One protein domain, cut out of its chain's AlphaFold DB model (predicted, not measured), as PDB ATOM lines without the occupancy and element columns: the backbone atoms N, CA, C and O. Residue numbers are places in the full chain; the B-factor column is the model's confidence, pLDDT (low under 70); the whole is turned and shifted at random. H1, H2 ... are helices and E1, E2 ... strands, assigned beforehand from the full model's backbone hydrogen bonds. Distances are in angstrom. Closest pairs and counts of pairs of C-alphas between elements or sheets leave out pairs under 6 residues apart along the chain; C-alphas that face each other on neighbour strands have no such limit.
ATOM      1  N   HIS A 176       1.746  21.088 -10.205       72.75
ATOM      2  CA  HIS A 176       0.508  20.429  -9.779       72.75
ATOM      3  C   HIS A 176      -0.740  21.098 -10.361       72.75
ATOM      4  O   HIS A 176      -1.646  20.426 -10.832       72.75
ATOM      5  N   PHE A 177      -0.785  22.435 -10.336       76.25
ATOM      6  CA  PHE A 177      -1.950  23.206 -10.765       76.25
ATOM      7  C   PHE A 177      -1.550  24.547 -11.377       76.25
ATOM      8  O   PHE A 177      -0.753  25.306 -10.806       76.25
ATOM      9  N   ARG A 178      -2.197  24.885 -12.494       76.06
ATOM     10  CA  ARG A 178      -2.086  26.195 -13.153       76.06
ATOM     11  C   ARG A 178      -3.009  27.193 -12.455       76.06
ATOM     12  O   ARG A 178      -4.168  26.879 -12.223       76.06
ATOM     13  N   ARG A 179      -2.527  28.392 -12.118       83.12
ATOM     14  CA  ARG A 179      -3.293  29.440 -11.409       83.12
ATOM     15  C   ARG A 179      -2.567  30.783 -11.420       83.12
ATOM     16  O   ARG A 179      -1.353  30.831 -11.310       83.12
ATOM     17  N   ASN A 180      -3.305  31.888 -11.442       80.94
ATOM     18  CA  ASN A 180      -2.760  33.252 -11.478       80.94
ATOM     19  C   ASN A 180      -2.562  33.903 -10.098       80.94
ATOM     20  O   ASN A 180      -2.449  35.132  -9.995       80.94
ATOM     21  N   CYS A 181      -2.499  33.087  -9.047       86.12
ATOM     22  CA  CYS A 181      -2.203  33.519  -7.688       86.12
ATOM     23  C   CYS A 181      -1.429  32.468  -6.883       86.12
ATOM     24  O   CYS A 181      -1.568  31.266  -7.109       86.12
ATOM     25  N   SER A 182      -0.677  32.936  -5.894       88.50
ATOM     26  CA  SER A 182      -0.222  32.140  -4.751       88.50
ATOM     27  C   SER A 182      -1.066  32.479  -3.523       88.50
ATOM     28  O   SER A 182      -1.813  33.463  -3.532       88.50
ATOM     29  N   TYR A 183      -0.967  31.679  -2.467       90.56
ATOM     30  CA  TYR A 183      -1.672  31.925  -1.217       90.56
ATOM     31  C   TYR A 183      -0.771  31.836   0.012       90.56
ATOM     32  O   TYR A 183       0.265  31.176  -0.006       90.56
ATOM     33  N   LEU A 184      -1.179  32.549   1.060       90.38
ATOM     34  CA  LEU A 184      -0.535  32.597   2.364       90.38
ATOM     35  C   LEU A 184      -1.104  31.490   3.246       90.38
ATOM     36  O   LEU A 184      -2.316  31.452   3.468       90.38
ATOM     37  N   CYS A 185      -0.233  30.636   3.770       89.19
ATOM     38  CA  CYS A 185      -0.590  29.603   4.733       89.19
ATOM     39  C   CYS A 185      -0.315  30.115   6.152       89.19
ATOM     40  O   CYS A 185       0.832  30.399   6.476       89.19
ATOM     41  N   SER A 186      -1.333  30.243   7.004       92.56
ATOM     42  CA  SER A 186      -1.211  30.759   8.377       92.56
ATOM     43  C   SER A 186      -0.501  29.805   9.331       92.56
ATOM     44  O   SER A 186       0.042  30.261  10.328       92.56
ATOM     45  N   CYS A 187      -0.469  28.506   9.021       87.31
ATOM     46  CA  CYS A 187       0.255  27.498   9.797       87.31
ATOM     47  C   CYS A 187       1.767  27.772   9.855       87.31
ATOM     48  O   CYS A 187       2.384  27.603  10.900       87.31
ATOM     49  N   CYS A 188       2.354  28.249   8.755       84.19
ATOM     50  CA  CYS A 188       3.791  28.511   8.628       84.19
ATOM     51  C   CYS A 188       4.126  29.954   8.208       84.19
ATOM     52  O   CYS A 188       5.295  30.316   8.087       84.19
ATOM     53  N   ASN A 189       3.102  30.781   7.980       84.00
ATOM     54  CA  ASN A 189       3.168  32.167   7.512       84.00
ATOM     55  C   ASN A 189       4.011  32.364   6.233       84.00
ATOM     56  O   ASN A 189       4.708  33.367   6.064       84.00
ATOM     57  N   LYS A 190       3.955  31.389   5.319       81.25
ATOM     58  CA  LYS A 190       4.699  31.365   4.050       81.25
ATOM     59  C   LYS A 190       3.745  31.324   2.851       81.25
ATOM     60  O   LYS A 190       2.574  30.957   2.969       81.25
ATOM     61  N   TRP A 191       4.254  31.725   1.686       83.38
ATOM     62  CA  TRP A 191       3.498  31.765   0.433       83.38
ATOM     63  C   TRP A 191       3.769  30.530  -0.422       83.38
ATOM     64  O   TRP A 191       4.919  30.270  -0.772       83.38
ATOM     65  N   TYR A 192       2.709  29.853  -0.858       84.50
ATOM     66  CA  TYR A 192       2.800  28.697  -1.750       84.50
ATOM     67  C   TYR A 192       1.850  28.823  -2.926       84.50
ATOM     68  O   TYR A 192       0.851  29.543  -2.890       84.50
ATOM     69  N   HIS A 193       2.164  28.099  -3.996       83.25
ATOM     70  CA  HIS A 193       1.268  28.004  -5.138       83.25
ATOM     71  C   HIS A 193       0.202  26.930  -4.937       83.25
ATOM     72  O   HIS A 193      -0.904  27.137  -5.408       83.25
ATOM     73  N   CYS A 194       0.475  25.816  -4.254       86.88
ATOM     74  CA  CYS A 194      -0.513  24.762  -3.991       86.88
ATOM     75  C   CYS A 194      -0.183  23.966  -2.715       86.88
ATOM     76  O   CYS A 194       0.873  24.194  -2.128       86.88
ATOM     77  N   SER A 195      -1.085  23.062  -2.300       87.38
ATOM     78  CA  SER A 195      -0.957  22.246  -1.085       87.38
ATOM     79  C   SER A 195       0.202  21.278  -1.220       87.38
ATOM     80  O   SER A 195       1.089  21.307  -0.389       87.38
ATOM     81  N   TYR A 196       0.322  20.585  -2.352       81.94
ATOM     82  CA  TYR A 196       1.472  19.718  -2.602       81.94
ATOM     83  C   TYR A 196       2.806  20.463  -2.518       81.94
ATOM     84  O   TYR A 196       3.744  19.966  -1.922       81.94
ATOM     85  N   CYS A 197       2.902  21.687  -3.052       81.56
ATOM     86  CA  CYS A 197       4.126  22.484  -2.915       81.56
ATOM     87  C   CYS A 197       4.391  22.934  -1.472       81.56
ATOM     88  O   CYS A 197       5.533  23.234  -1.147       81.56
ATOM     89  N   HIS A 198       3.351  23.068  -0.650       85.88
ATOM     90  CA  HIS A 198       3.510  23.296   0.780       85.88
ATOM     91  C   HIS A 198       4.023  22.021   1.450       85.88
ATOM     92  O   HIS A 198       5.077  22.049   2.073       85.88
ATOM     93  N   ASP A 199       3.335  20.903   1.250       83.88
ATOM     94  CA  ASP A 199       3.595  19.638   1.938       83.88
ATOM     95  C   ASP A 199       4.953  19.050   1.532       83.88
ATOM     96  O   ASP A 199       5.707  18.601   2.385       83.88
ATOM     97  N   GLU A 200       5.349  19.167   0.259       81.62
ATOM     98  CA  GLU A 200       6.692  18.801  -0.218       81.62
ATOM     99  C   GLU A 200       7.812  19.522   0.556       81.62
ATOM    100  O   GLU A 200       8.900  18.972   0.719       81.62
ATOM    101  N   VAL A 201       7.570  20.754   1.016       78.56
ATOM    102  CA  VAL A 201       8.567  21.566   1.729       78.56
ATOM    103  C   VAL A 201       8.448  21.387   3.241       78.56
ATOM    104  O   VAL A 201       9.462  21.278   3.927       78.56
ATOM    105  N   GLU A 202       7.224  21.364   3.768       79.50
ATOM    106  CA  GLU A 202       6.963  21.432   5.207       79.50
ATOM    107  C   GLU A 202       6.733  20.056   5.858       79.50
ATOM    108  O   GLU A 202       6.900  19.946   7.069       79.50
ATOM    109  N   ALA A 203       6.426  18.986   5.109       70.06
ATOM    110  CA  ALA A 203       6.301  17.630   5.665       70.06
ATOM    111  C   ALA A 203       7.659  16.903   5.804       70.06
ATOM    112  O   ALA A 203       7.786  15.979   6.602       70.06
ATOM    113  N   ASN A 216      -6.157  26.887   6.954       91.88
ATOM    114  CA  ASN A 216      -4.961  27.716   7.094       91.88
ATOM    115  C   ASN A 216      -4.631  28.579   5.865       91.88
ATOM    116  O   ASN A 216      -3.719  29.397   5.911       91.88
ATOM    117  N   ILE A 217      -5.354  28.460   4.751       93.75
ATOM    118  CA  ILE A 217      -5.175  29.374   3.613       93.75
ATOM    119  C   ILE A 217      -5.836  30.722   3.951       93.75
ATOM    120  O   ILE A 217      -7.066  30.827   3.955       93.75
ATOM    121  N   ALA A 218      -5.034  31.747   4.235       94.06
ATOM    122  CA  ALA A 218      -5.495  33.010   4.819       94.06
ATOM    123  C   ALA A 218      -5.701  34.140   3.794       94.06
ATOM    124  O   ALA A 218      -6.671  34.892   3.873       94.06
ATOM    125  N   ALA A 219      -4.802  34.267   2.817       95.56
ATOM    126  CA  ALA A 219      -4.825  35.345   1.827       95.56
ATOM    127  C   ALA A 219      -4.260  34.879   0.483       95.56
ATOM    128  O   ALA A 219      -3.605  33.843   0.406       95.56
ATOM    129  N   MET A 220      -4.499  35.647  -0.580       94.44
ATOM    130  CA  MET A 220      -3.945  35.386  -1.908       94.44
ATOM    131  C   MET A 220      -3.076  36.550  -2.388       94.44
ATOM    132  O   MET A 220      -3.291  37.707  -2.022       94.44
ATOM    133  N   LYS A 221      -2.114  36.248  -3.257       87.31
ATOM    134  CA  LYS A 221      -1.226  37.210  -3.907       87.31
ATOM    135  C   LYS A 221      -1.316  37.029  -5.410       87.31
ATOM    136  O   LYS A 221      -1.091  35.942  -5.934       87.31
ATOM    137  N   CYS A 222      -1.661  38.099  -6.118       83.31
ATOM    138  CA  CYS A 222      -1.759  38.077  -7.573       83.31
ATOM    139  C   CYS A 222      -0.376  37.886  -8.207       83.31
ATOM    140  O   CYS A 222       0.507  38.724  -8.018       83.31
ATOM    141  N   CYS A 223      -0.207  36.861  -9.044       79.12
ATOM    142  CA  CYS A 223       1.078  36.597  -9.695       79.12
ATOM    143  C   CYS A 223       1.454  37.660 -10.744       79.12
ATOM    144  O   CYS A 223       2.630  37.837 -11.040       79.12
ATOM    145  N   ARG A 224       0.483  38.413 -11.284       74.12
ATOM    146  CA  ARG A 224       0.757  39.485 -12.261       74.12
ATOM    147  C   ARG A 224       1.265  40.769 -11.621       74.12
ATOM    148  O   ARG A 224       2.185  41.380 -12.145       74.12
ATOM    149  N   CYS A 225       0.604  41.244 -10.566       69.56
ATOM    150  CA  CYS A 225       0.863  42.580 -10.016       69.56
ATOM    151  C   CYS A 225       1.377  42.578  -8.572       69.56
ATOM    152  O   CYS A 225       1.598  43.652  -8.013       69.56
ATOM    153  N   GLY A 226       1.511  41.400  -7.955       77.06
ATOM    154  CA  GLY A 226       1.987  41.228  -6.583       77.06
ATOM    155  C   GLY A 226       1.008  41.676  -5.497       77.06
ATOM    156  O   GLY A 226       1.368  41.647  -4.325       77.06
ATOM    157  N   LYS A 227      -0.217  42.104  -5.845       86.25
ATOM    158  CA  LYS A 227      -1.209  42.560  -4.862       86.25
ATOM    159  C   LYS A 227      -1.636  41.407  -3.956       86.25
ATOM    160  O   LYS A 227      -2.183  40.417  -4.441       86.25
ATOM    161  N   GLU A 228      -1.421  41.591  -2.660       95.62
ATOM    162  CA  GLU A 228      -1.991  40.777  -1.589       95.62
ATOM    163  C   GLU A 228      -3.420  41.232  -1.282       95.62
ATOM    164  O   GLU A 228      -3.708  42.436  -1.250       95.62
ATOM    165  N   GLN A 229      -4.321  40.270  -1.109       95.31
ATOM    166  CA  GLN A 229      -5.747  40.503  -0.895       95.31
ATOM    167  C   GLN A 229      -6.432  39.270  -0.289       95.31
ATOM    168  O   GLN A 229      -5.861  38.178  -0.241       95.31
ATOM    169  N   ALA A 230      -7.687  39.442   0.131       97.00
ATOM    170  CA  ALA A 230      -8.560  38.330   0.486       97.00
ATOM    171  C   ALA A 230      -8.751  37.365  -0.697       97.00
ATOM    172  O   ALA A 230      -8.650  37.761  -1.865       97.00
ATOM    173  N   LEU A 231      -9.031  36.101  -0.374       96.50
ATOM    174  CA  LEU A 231      -9.249  35.043  -1.359       96.50
ATOM    175  C   LEU A 231     -10.388  35.436  -2.304       96.50
ATOM    176  O   LEU A 231     -11.473  35.808  -1.866       96.50
ATOM    177  N   SER A 232     -10.122  35.380  -3.600       96.06
ATOM    178  CA  SER A 232     -11.058  35.792  -4.641       96.06
ATOM    179  C   SER A 232     -10.719  35.075  -5.944       96.06
ATOM    180  O   SER A 232      -9.619  34.532  -6.081       96.06
ATOM    181  N   ASN A 233     -11.641  35.106  -6.914       92.88
ATOM    182  CA  ASN A 233     -11.315  34.714  -8.282       92.88
ATOM    183  C   ASN A 233     -10.747  35.861  -9.140       92.88
ATOM    184  O   ASN A 233     -10.521  35.691 -10.337       92.88
ATOM    185  N   GLU A 234     -10.552  37.048  -8.575       89.88
ATOM    186  CA  GLU A 234     -10.103  38.212  -9.333       89.88
ATOM    187  C   GLU A 234      -9.198  39.110  -8.497       89.88
ATOM    188  O   GLU A 234      -9.427  39.342  -7.306       89.88
ATOM    189  N   CYS A 235      -8.147  39.632  -9.127       84.31
ATOM    190  CA  CYS A 235      -7.279  40.598  -8.480       84.31
ATOM    191  C   CYS A 235      -7.943  41.978  -8.382       84.31
ATOM    192  O   CYS A 235      -8.215  42.601  -9.404       84.31
ATOM    193  N   CYS A 236      -8.059  42.526  -7.170       92.44
ATOM    194  CA  CYS A 236      -8.685  43.832  -6.936       92.44
ATOM    195  C   CYS A 236      -7.894  45.025  -7.502       92.44
ATOM    196  O   CYS A 236      -8.426  46.123  -7.601       92.44
ATOM    197  N   LYS A 237      -6.617  44.830  -7.862       83.25
ATOM    198  CA  LYS A 237      -5.761  45.887  -8.427       83.25
ATOM    199  C   LYS A 237      -5.718  45.874  -9.953       83.25
ATOM    200  O   LYS A 237      -5.708  46.934 -10.564       83.25
ATOM    201  N   CYS A 238      -5.594  44.699 -10.570       69.12
ATOM    202  CA  CYS A 238      -5.361  44.584 -12.017       69.12
ATOM    203  C   CYS A 238      -6.450  43.812 -12.769       69.12
ATOM    204  O   CYS A 238      -6.248  43.505 -13.946       69.12
ATOM    205  N   ALA A 239      -7.549  43.465 -12.087       81.44
ATOM    206  CA  ALA A 239      -8.693  42.723 -12.619       81.44
ATOM    207  C   ALA A 239      -8.318  41.388 -13.293       81.44
ATOM    208  O   ALA A 239      -9.041  40.855 -14.130       81.44
ATOM    209  N   LEU A 240      -7.147  40.826 -12.966       78.12
ATOM    210  CA  LEU A 240      -6.762  39.522 -13.486       78.12
ATOM    211  C   LEU A 240      -7.613  38.443 -12.823       78.12
ATOM    212  O   LEU A 240      -7.502  38.247 -11.612       78.12
ATOM    213  N   LYS A 241      -8.359  37.691 -13.635       79.12
ATOM    214  CA  LYS A 241      -8.984  36.438 -13.213       79.12
ATOM    215  C   LYS A 241      -7.918  35.464 -12.708       79.12
ATOM    216  O   LYS A 241      -6.945  35.162 -13.407       79.12
ATOM    217  N   THR A 242      -8.076  35.001 -11.478       83.12
ATOM    218  CA  THR A 242      -7.055  34.218 -10.779       83.12
ATOM    219  C   THR A 242      -7.085  32.749 -11.180       83.12
ATOM    220  O   THR A 242      -6.038  32.109 -11.192       83.12
ATOM    221  N   ALA A 243      -8.255  32.236 -11.571       87.06
ATOM    222  CA  ALA A 243      -8.422  30.899 -12.114       87.06
ATOM    223  C   ALA A 243      -9.648  30.781 -13.037       87.06
ATOM    224  O   ALA A 243     -10.636  31.497 -12.872       87.06
TER     225      ALA A 243
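What this domain is: This is residues 176 to 203 and 216 to 243 of the 357 residues of the protein "Hypothetical protein" of Elphidium margaritaceum (UniProt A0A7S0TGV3). The domain has little regular structure: a small three-stranded sheet, with short helix H1 toward one end of the long axis and looping residues 223 to 243, with no named element, toward the other. Of 56 printed residues, 22 are in named elements, E1, E2, H1 and E3 in chain order; the class is mixed. The sheet runs E2 E1 E3, antiparallel. The whole is compact, radius of gyration of the C-alphas 11.1 A, spanning 34 by 21 by 14 A.

How they stand to each other: E1, residues 181 to 185, and E2, residues 190 to 192, form a hairpin; N 183 and O 192, 2.8 A apart, are within hydrogen-bond range. H1, residues 195 to 202, is on the sheet; its closest C-alphas to E2 are His 198 and Tyr 192, 6.0 A. In H1, 3 of 4 O i to N i+4 pairs are within range. E3, residues 217 to 222, is antiparallel to E1 at 151 degrees, with N 184 and O 219 at 2.8 A.

Where its parts are: E1, 13.1 A long, begins at C-alpha 181 (-2.203, 33.519, -7.688). E2 measures 6.7 A and H1 10.1 A. E3, 14.6 A, ends at C-alpha 222 (-1.759, 38.077, -7.573).

The domain as a whole: Residues 204 to 215 are not printed; C-alphas 203 and 216 are 15.2 A apart. Residues 225 and 238 have pLDDT under 70.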